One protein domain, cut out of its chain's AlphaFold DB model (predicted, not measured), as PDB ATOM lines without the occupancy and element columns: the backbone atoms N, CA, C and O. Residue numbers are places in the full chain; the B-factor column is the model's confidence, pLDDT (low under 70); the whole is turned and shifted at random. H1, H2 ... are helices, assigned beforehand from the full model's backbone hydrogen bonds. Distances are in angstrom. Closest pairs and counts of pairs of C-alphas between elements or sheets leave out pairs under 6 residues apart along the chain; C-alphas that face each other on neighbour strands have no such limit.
ATOM      1  N   PRO A  12      27.636  51.216 151.750       87.62
ATOM      2  CA  PRO A  12      27.622  51.100 150.286       87.62
ATOM      3  C   PRO A  12      26.280  51.482 149.645       87.62
ATOM      4  O   PRO A  12      26.281  52.064 148.561       87.62
ATOM      5  N   ILE A  13      25.141  51.224 150.298       91.12
ATOM      6  CA  ILE A  13      23.818  51.650 149.806       91.12
ATOM      7  C   ILE A  13      23.685  53.178 149.839       91.12
ATOM      8  O   ILE A  13      23.298  53.774 148.835       91.12
ATOM      9  N   VAL A  14      24.071  53.824 150.942       91.62
ATOM     10  CA  VAL A  14      24.052  55.290 151.077       91.62
ATOM     11  C   VAL A  14      24.998  55.945 150.067       91.62
ATOM     12  O   VAL A  14      24.609  56.909 149.411       91.62
ATOM     13  N   LEU A  15      26.200  55.393 149.868       92.81
ATOM     14  CA  LEU A  15      27.135  55.860 148.840       92.81
ATOM     15  C   LEU A  15      26.553  55.708 147.427       92.81
ATOM     16  O   LEU A  15      26.637  56.640 146.632       92.81
ATOM     17  N   THR A  16      25.918  54.574 147.118       93.25
ATOM     18  CA  THR A  16      25.291  54.333 145.806       93.25
ATOM     19  C   THR A  16      24.151  55.320 145.542       93.25
ATOM     20  O   THR A  16      24.091  55.913 144.466       93.25
ATOM     21  N   LEU A  17      23.288  55.561 146.537       94.31
ATOM     22  CA  LEU A  17      22.218  56.561 146.460       94.31
ATOM     23  C   LEU A  17      22.775  57.981 146.288       94.31
ATOM     24  O   LEU A  17      22.250  58.742 145.480       94.31
ATOM     25  N   PHE A  18      23.861  58.324 146.984       94.94
ATOM     26  CA  PHE A  18      24.528  59.619 146.846       94.94
ATOM     27  C   PHE A  18      25.113  59.822 145.441       94.94
ATOM     28  O   PHE A  18      24.870  60.858 144.822       94.94
ATOM     29  N   PHE A  19      25.811  58.825 144.883       96.00
ATOM     30  CA  PHE A  19      26.301  58.886 143.501       96.00
ATOM     31  C   PHE A  19      25.164  58.967 142.480       96.00
ATOM     32  O   PHE A  19      25.262  59.743 141.529       96.00
ATOM     33  N   PHE A  20      24.074  58.222 142.681       96.25
ATOM     34  CA  PHE A  20      22.892  58.310 141.823       96.25
ATOM     35  C   PHE A  20      22.243  59.700 141.888       96.25
ATOM     36  O   PHE A  20      21.863  60.250 140.858       96.25
ATOM     37  N   TRP A  21      22.177  60.309 143.075       97.06
ATOM     38  CA  TRP A  21      21.658  61.663 143.258       97.06
ATOM     39  C   TRP A  21      22.544  62.719 142.580       97.06
ATOM     40  O   TRP A  21      22.033  63.564 141.848       97.06
ATOM     41  N   LEU A  22      23.872  62.630 142.726       97.00
ATOM     42  CA  LEU A  22      24.811  63.496 141.999       97.00
ATOM     43  C   LEU A  22      24.683  63.337 140.477       97.00
ATOM     44  O   LEU A  22      24.669  64.335 139.756       97.00
ATOM     45  N   LEU A  23      24.550  62.101 139.982       96.44
ATOM     46  CA  LEU A  23      24.316  61.825 138.565       96.44
ATOM     47  C   LEU A  23      23.004  62.465 138.088       96.44
ATOM     48  O   LEU A  23      22.989  63.108 137.041       96.44
ATOM     49  N   LEU A  24      21.926  62.343 138.867       95.69
ATOM     50  CA  LEU A  24      20.627  62.941 138.566       95.69
ATOM     51  C   LEU A  24      20.717  64.472 138.485       95.69
ATOM     52  O   LEU A  24      20.203  65.062 137.539       95.69
ATOM     53  N   VAL A  25      21.418  65.116 139.426       96.19
ATOM     54  CA  VAL A  25      21.657  66.571 139.420       96.19
ATOM     55  C   VAL A  25      22.484  66.993 138.201       96.19
ATOM     56  O   VAL A  25      22.139  67.973 137.541       96.19
ATOM     57  N   LEU A  26      23.533  66.246 137.839       95.94
ATOM     58  CA  LEU A  26      24.330  66.516 136.635       95.94
ATOM     59  C   LEU A  26      23.511  66.359 135.346       95.94
ATOM     60  O   LEU A  26      23.615  67.201 134.455       95.94
ATOM     61  N   ILE A  27      22.669  65.326 135.261       94.94
ATOM     62  CA  ILE A  27      21.719  65.126 134.158       94.94
ATOM     63  C   ILE A  27      20.736  66.299 134.094       94.94
ATOM     64  O   ILE A  27      20.511  66.837 133.014       94.94
ATOM     65  N   LEU A  28      20.204  66.754 135.232       92.56
ATOM     66  CA  LEU A  28      19.272  67.880 135.294       92.56
ATOM     67  C   LEU A  28      19.926  69.193 134.831       92.56
ATOM     68  O   LEU A  28      19.339  69.917 134.032       92.56
ATOM     69  N   ILE A  29      21.167  69.467 135.250       90.81
ATOM     70  CA  ILE A  29      21.962  70.618 134.782       90.81
ATOM     71  C   ILE A  29      22.273  70.499 133.282       90.81
ATOM     72  O   ILE A  29      22.244  71.504 132.570       90.81
ATOM     73  N   TYR A  30      22.564  69.292 132.787       91.94
ATOM     74  CA  TYR A  30      22.812  69.049 131.367       91.94
ATOM     75  C   TYR A  30      21.552  69.271 130.523       91.94
ATOM     76  O   TYR A  30      21.624  69.992 129.531       91.94
ATOM     77  N   LEU A  31      20.397  68.731 130.935       87.12
ATOM     78  CA  LEU A  31      19.112  68.983 130.278       87.12
ATOM     79  C   LEU A  31      18.753  70.468 130.338       87.12
ATOM     80  O   LEU A  31      18.404  71.023 129.307       87.12
ATOM     81  N   TYR A  32      18.906  71.127 131.490       83.81
ATOM     82  CA  TYR A  32      18.662  72.564 131.629       83.81
ATOM     83  C   TYR A  32      19.529  73.379 130.659       83.81
ATOM     84  O   TYR A  32      19.005  74.159 129.870       83.81
ATOM     85  N   ARG A  33      20.850  73.146 130.635       82.06
ATOM     86  CA  ARG A  33      21.766  73.825 129.700       82.06
ATOM     87  C   ARG A  33      21.466  73.512 128.238       82.06
ATOM     88  O   ARG A  33      21.602  74.395 127.397       82.06
ATOM     89  N   ARG A  34      21.085  72.272 127.926       81.50
ATOM     90  CA  ARG A  34      20.728  71.853 126.569       81.50
ATOM     91  C   ARG A  34      19.442  72.531 126.104       81.50
ATOM     92  O   ARG A  34      19.441  73.120 125.031       81.50
ATOM     93  N   LEU A  35      18.400  72.505 126.928       73.38
ATOM     94  CA  LEU A  35      17.111  73.118 126.631       73.38
ATOM     95  C   LEU A  35      17.258  74.637 126.485       73.38
ATOM     96  O   LEU A  35      16.766  75.207 125.520       73.38
ATOM     97  N   ASN A  36      18.025  75.281 127.370       71.12
ATOM     98  CA  ASN A  36      18.307  76.716 127.308       71.12
ATOM     99  C   ASN A  36      19.114  77.110 126.048       71.12
ATOM    100  O   ASN A  36      18.866  78.154 125.450       71.12
ATOM    101  N   ARG A  37      20.023  76.236 125.585       71.25
ATOM    102  CA  ARG A  37      20.742  76.384 124.305       71.25
ATOM    103  C   ARG A  37      19.840  76.182 123.081       71.25
ATOM    104  O   ARG A  37      20.078  76.808 122.056       71.25
ATOM    105  N   GLU A  38      18.847  75.300 123.156       66.81
ATOM    106  CA  GLU A  38      17.890  75.045 122.067       66.81
ATOM    107  C   GLU A  38      16.781  76.123 121.990       66.81
ATOM    108  O   GLU A  38      16.080  76.200 120.985       66.81
ATOM    109  N   THR A  39      16.642  76.985 123.009       62.56
ATOM    110  CA  THR A  39      15.531  77.954 123.159       62.56
ATOM    111  C   THR A  39      15.964  79.424 123.274       62.56
ATOM    112  O   THR A  39      15.148  80.271 123.627       62.56
ATOM    113  N   ASN A  40      17.226  79.748 122.953       57.94
ATOM    114  CA  ASN A  40      17.782  81.113 122.992       57.94
ATOM    115  C   ASN A  40      17.467  81.866 124.302       57.94
ATOM    116  O   ASN A  40      16.876  82.944 124.284       57.94
ATOM    117  N   ASP A  41      17.843  81.275 125.442       56.75
ATOM    118  CA  ASP A  41      17.762  81.887 126.780       56.75
ATOM    119  C   ASP A  41      16.351  82.285 127.279       56.75
ATOM    120  O   ASP A  41      16.229  82.825 128.382       56.75
ATOM    121  N   GLN A  42      15.265  81.940 126.570       57.19
ATOM    122  CA  GLN A  42      13.883  82.261 126.979       57.19
ATOM    123  C   GLN A  42      13.438  81.589 128.294       57.19
ATOM    124  O   GLN A  42      12.478  82.030 128.926       57.19
ATOM    125  N   TYR A  43      14.148  80.545 128.740       54.44
ATOM    126  CA  TYR A  43      13.945  79.890 130.040       54.44
ATOM    127  C   TYR A  43      14.933  80.345 131.122       54.44
ATOM    128  O   TYR A  43      14.973  79.762 132.210       54.44
ATOM    129  N   THR A  44      15.692  81.418 130.879       56.69
ATOM    130  CA  THR A  44      16.434  82.089 131.947       56.69
ATOM    131  C   THR A  44      15.440  82.535 133.015       56.69
ATOM    132  O   THR A  44      14.446  83.197 132.716       56.69
ATOM    133  N   VAL A  45      15.714  82.215 134.282       57.25
ATOM    134  CA  VAL A  45      14.826  82.540 135.418       57.25
ATOM    135  C   VAL A  45      14.481  84.038 135.468       57.25
ATOM    136  O   VAL A  45      13.389  84.402 135.892       57.25
ATOM    137  N   GLN A  46      15.355  84.904 134.942       54.34
ATOM    138  CA  GLN A  46      15.068  86.323 134.738       54.34
ATOM    139  C   GLN A  46      13.835  86.578 133.856       54.34
ATOM    140  O   GLN A  46      12.996  87.374 134.253       54.34
ATOM    141  N   GLN A  47      13.648  85.896 132.723       55.25
ATOM    142  CA  GLN A  47      12.472  86.124 131.873       55.25
ATOM    143  C   GLN A  47      11.211  85.428 132.417       55.25
ATOM    144  O   GLN A  47      10.112  85.953 132.262       55.25
ATOM    145  N   LEU A  48      11.345  84.319 133.154       55.78
ATOM    146  CA  LEU A  48      10.202  83.668 133.817       55.78
ATOM    147  C   LEU A  48       9.671  84.463 135.036       55.78
ATOM    148  O   LEU A  48       8.494  84.352 135.392       55.78
ATOM    149  N   VAL A  49      10.533  85.255 135.686       54.25
ATOM    150  CA  VAL A  49      10.196  86.074 136.869       54.25
ATOM    151  C   VAL A  49       9.913  87.541 136.518       54.25
ATOM    152  O   VAL A  49       9.032  88.132 137.140       54.25
ATOM    153  N   TYR A  50      10.617  88.117 135.534       53.53
ATOM    154  CA  TYR A  50      10.539  89.539 135.154       53.53
ATOM    155  C   TYR A  50      10.057  89.799 133.713       53.53
ATOM    156  O   TYR A  50       9.933  90.959 133.333       53.53
ATOM    157  N   GLY A  51       9.792  88.770 132.902       55.66
ATOM    158  CA  GLY A  51       9.120  88.945 131.610       55.66
ATOM    159  C   GLY A  51       7.624  89.231 131.778       55.66
ATOM    160  O   GLY A  51       7.029  88.851 132.791       55.66
ATOM    161  N   GLU A  52       7.010  89.875 130.781       50.56
ATOM    162  CA  GLU A  52       5.565  90.150 130.761       50.56
ATOM    163  C   GLU A  52       4.748  88.864 130.978       50.56
ATOM    164  O   GLU A  52       4.913  87.865 130.274       50.56
ATOM    165  N   GLY A  53       3.875  88.872 131.991       54.41
ATOM    166  CA  GLY A  53       3.080  87.702 132.377       54.41
ATOM    167  C   GLY A  53       3.835  86.617 133.162       54.41
ATOM    168  O   GLY A  53       3.312  85.502 133.308       54.41
ATOM    169  N   GLY A  54       5.038  86.919 133.666       56.44
ATOM    170  CA  GLY A  54       5.841  86.059 134.543       56.44
ATOM    171  C   GLY A  54       5.188  85.768 135.903       56.44
ATOM    172  O   GLY A  54       4.149  86.328 136.262       56.44
ATOM    173  N   LEU A  55       5.794  84.874 136.698       58.91
ATOM    174  CA  LEU A  55       5.194  84.427 137.970       58.91
ATOM    175  C   LEU A  55       4.935  85.577 138.960       58.91
ATOM    176  O   LEU A  55       3.976  85.502 139.725       58.91
ATOM    177  N   ARG A  56       5.750  86.640 138.929       61.00
ATOM    178  CA  ARG A  56       5.587  87.824 139.783       61.00
ATOM    179  C   ARG A  56       4.255  88.536 139.530       61.00
ATOM    180  O   ARG A  56       3.510  88.747 140.483       61.00
ATOM    181  N   ASP A  57       3.920  88.823 138.273       56.66
ATOM    182  CA  ASP A  57       2.643  89.458 137.910       56.66
ATOM    183  C   ASP A  57       1.448  88.569 138.249       56.66
ATOM    184  O   ASP A  57       0.440  89.052 138.754       56.66
ATOM    185  N   ARG A  58       1.568  87.250 138.050       60.59
ATOM    186  CA  ARG A  58       0.490  86.305 138.391       60.59
ATOM    187  C   ARG A  58       0.241  86.209 139.894       60.59
ATOM    188  O   ARG A  58      -0.899  86.010 140.301       60.59
ATOM    189  N   VAL A  59       1.277  86.356 140.722       60.88
ATOM    190  CA  VAL A  59       1.121  86.450 142.182       60.88
ATOM    191  C   VAL A  59       0.486  87.787 142.570       60.88
ATOM    192  O   VAL A  59      -0.419  87.791 143.397       60.88
ATOM    193  N   ILE A  60       0.884  88.899 141.944       61.56
ATOM    194  CA  ILE A  60       0.306  90.227 142.212       61.56
ATOM    195  C   ILE A  60      -1.183  90.271 141.817       61.56
ATOM    196  O   ILE A  60      -2.020  90.586 142.660       61.56
ATOM    197  N   GLN A  61      -1.542  89.836 140.603       57.19
ATOM    198  CA  GLN A  61      -2.944  89.696 140.174       57.19
ATOM    199  C   GLN A  61      -3.715  88.670 141.021       57.19
ATOM    200  O   GLN A  61      -4.889  88.865 141.325       57.19
ATOM    201  N   GLY A  62      -3.066  87.580 141.447       56.91
ATOM    202  CA  GLY A  62      -3.667  86.595 142.348       56.91
ATOM    203  C   GLY A  62      -4.044  87.183 143.712       56.91
ATOM    204  O   GLY A  62      -5.100  86.852 144.249       56.91
ATOM    205  N   VAL A  63      -3.224  88.093 144.248       56.94
ATOM    206  CA  VAL A  63      -3.530  88.851 145.472       56.94
ATOM    207  C   VAL A  63      -4.653  89.866 145.225       56.94
ATOM    208  O   VAL A  63      -5.563  89.963 146.047       56.94
ATOM    209  N   GLU A  64      -4.652  90.559 144.084       53.38
ATOM    210  CA  GLU A  64      -5.693  91.532 143.718       53.38
ATOM    211  C   GLU A  64      -7.089  90.894 143.585       53.38
ATOM    212  O   GLU A  64      -8.085  91.426 144.077       53.38
ATOM    213  N   VAL A  65      -7.194  89.694 143.005       54.28
ATOM    214  CA  VAL A  65      -8.478  88.973 142.934       54.28
ATOM    215  C   VAL A  65      -9.000  88.626 144.339       54.28
ATOM    216  O   VAL A  65     -10.201  88.754 144.592       54.28
ATOM    217  N   VAL A  66      -8.120  88.269 145.282       55.47
ATOM    218  CA  VAL A  66      -8.491  87.995 146.685       55.47
ATOM    219  C   VAL A  66      -8.910  89.276 147.426       55.47
ATOM    220  O   VAL A  66      -9.880  89.249 148.193       55.47
ATOM    221  N   THR A  67      -8.268  90.422 147.170       53.47
ATOM    222  CA  THR A  67      -8.729  91.702 147.733       53.47
ATOM    223  C   THR A  67     -10.053  92.149 147.113       53.47
ATOM    224  O   THR A  67     -10.917  92.610 147.852       53.47
ATOM    225  N   SER A  68     -10.301  91.911 145.819       52.97
ATOM    226  CA  SER A  68     -11.575  92.249 145.153       52.97
ATOM    227  C   SER A  68     -12.793  91.510 145.734       52.97
ATOM    228  O   SER A  68     -13.900  92.054 145.772       52.97
ATOM    229  N   LEU A  69     -12.594  90.287 146.245       51.22
ATOM    230  CA  LEU A  69     -13.634  89.519 146.936       51.22
ATOM    231  C   LEU A  69     -13.924  90.077 148.340       51.22
ATOM    232  O   LEU A  69     -15.044  89.971 148.835       51.22
TER     233      LEU A  69
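This is residues 12 to 69 of the 201 residues of the protein "Acidic leucine-rich nuclear phosphoprotein 32 family member E-like" of Pygocentrus nattereri (UniProt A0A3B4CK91). This is a wide, open V: the long helix H1 makes one arm, short H2 and then H3 make the other, and residues 39 to 44 form the corner. The printed part has 58 residues with three named helices, H1, H2, H3 along the chain, no named strand, class all helix. It is extended, with a radius of gyration of the C-alphas of 18.4 A, and flat, spanning 57 by 30 by 11 A.

Find C-alpha 12 at (27.622, 51.100, 150.286); from there H1, residues 12 to 38, runs 38.3 A to C-alpha 38 at (17.890, 75.045, 122.067). Next comes H2, residues 45 to 50. H3, residues 55 to 69, runs 21.5 A to C-alpha 69 at (-13.634, 89.519, 146.936).

H1 is apart from H2 and H3. H2 and H3 touch only at the corner by their tight link, H3 with residues 55 to 56 alone; the closest C-alphas, of Val 49 and Leu 55, are 5.4 A apart. Their lines stand at a steep tilt of 41 degrees, the same way. In H1, H2 and H3 every O i to N i+4 pair is within hydrogen-bond range.

The C-alphas farthest apart, of Pro 12 and Ser 68, are 57.1 A apart. Residues 12 to 31 and 59 to 69 stand free. The printed part has no cut and no long link. The model's pLDDT is under 70 at residues 38 to 69.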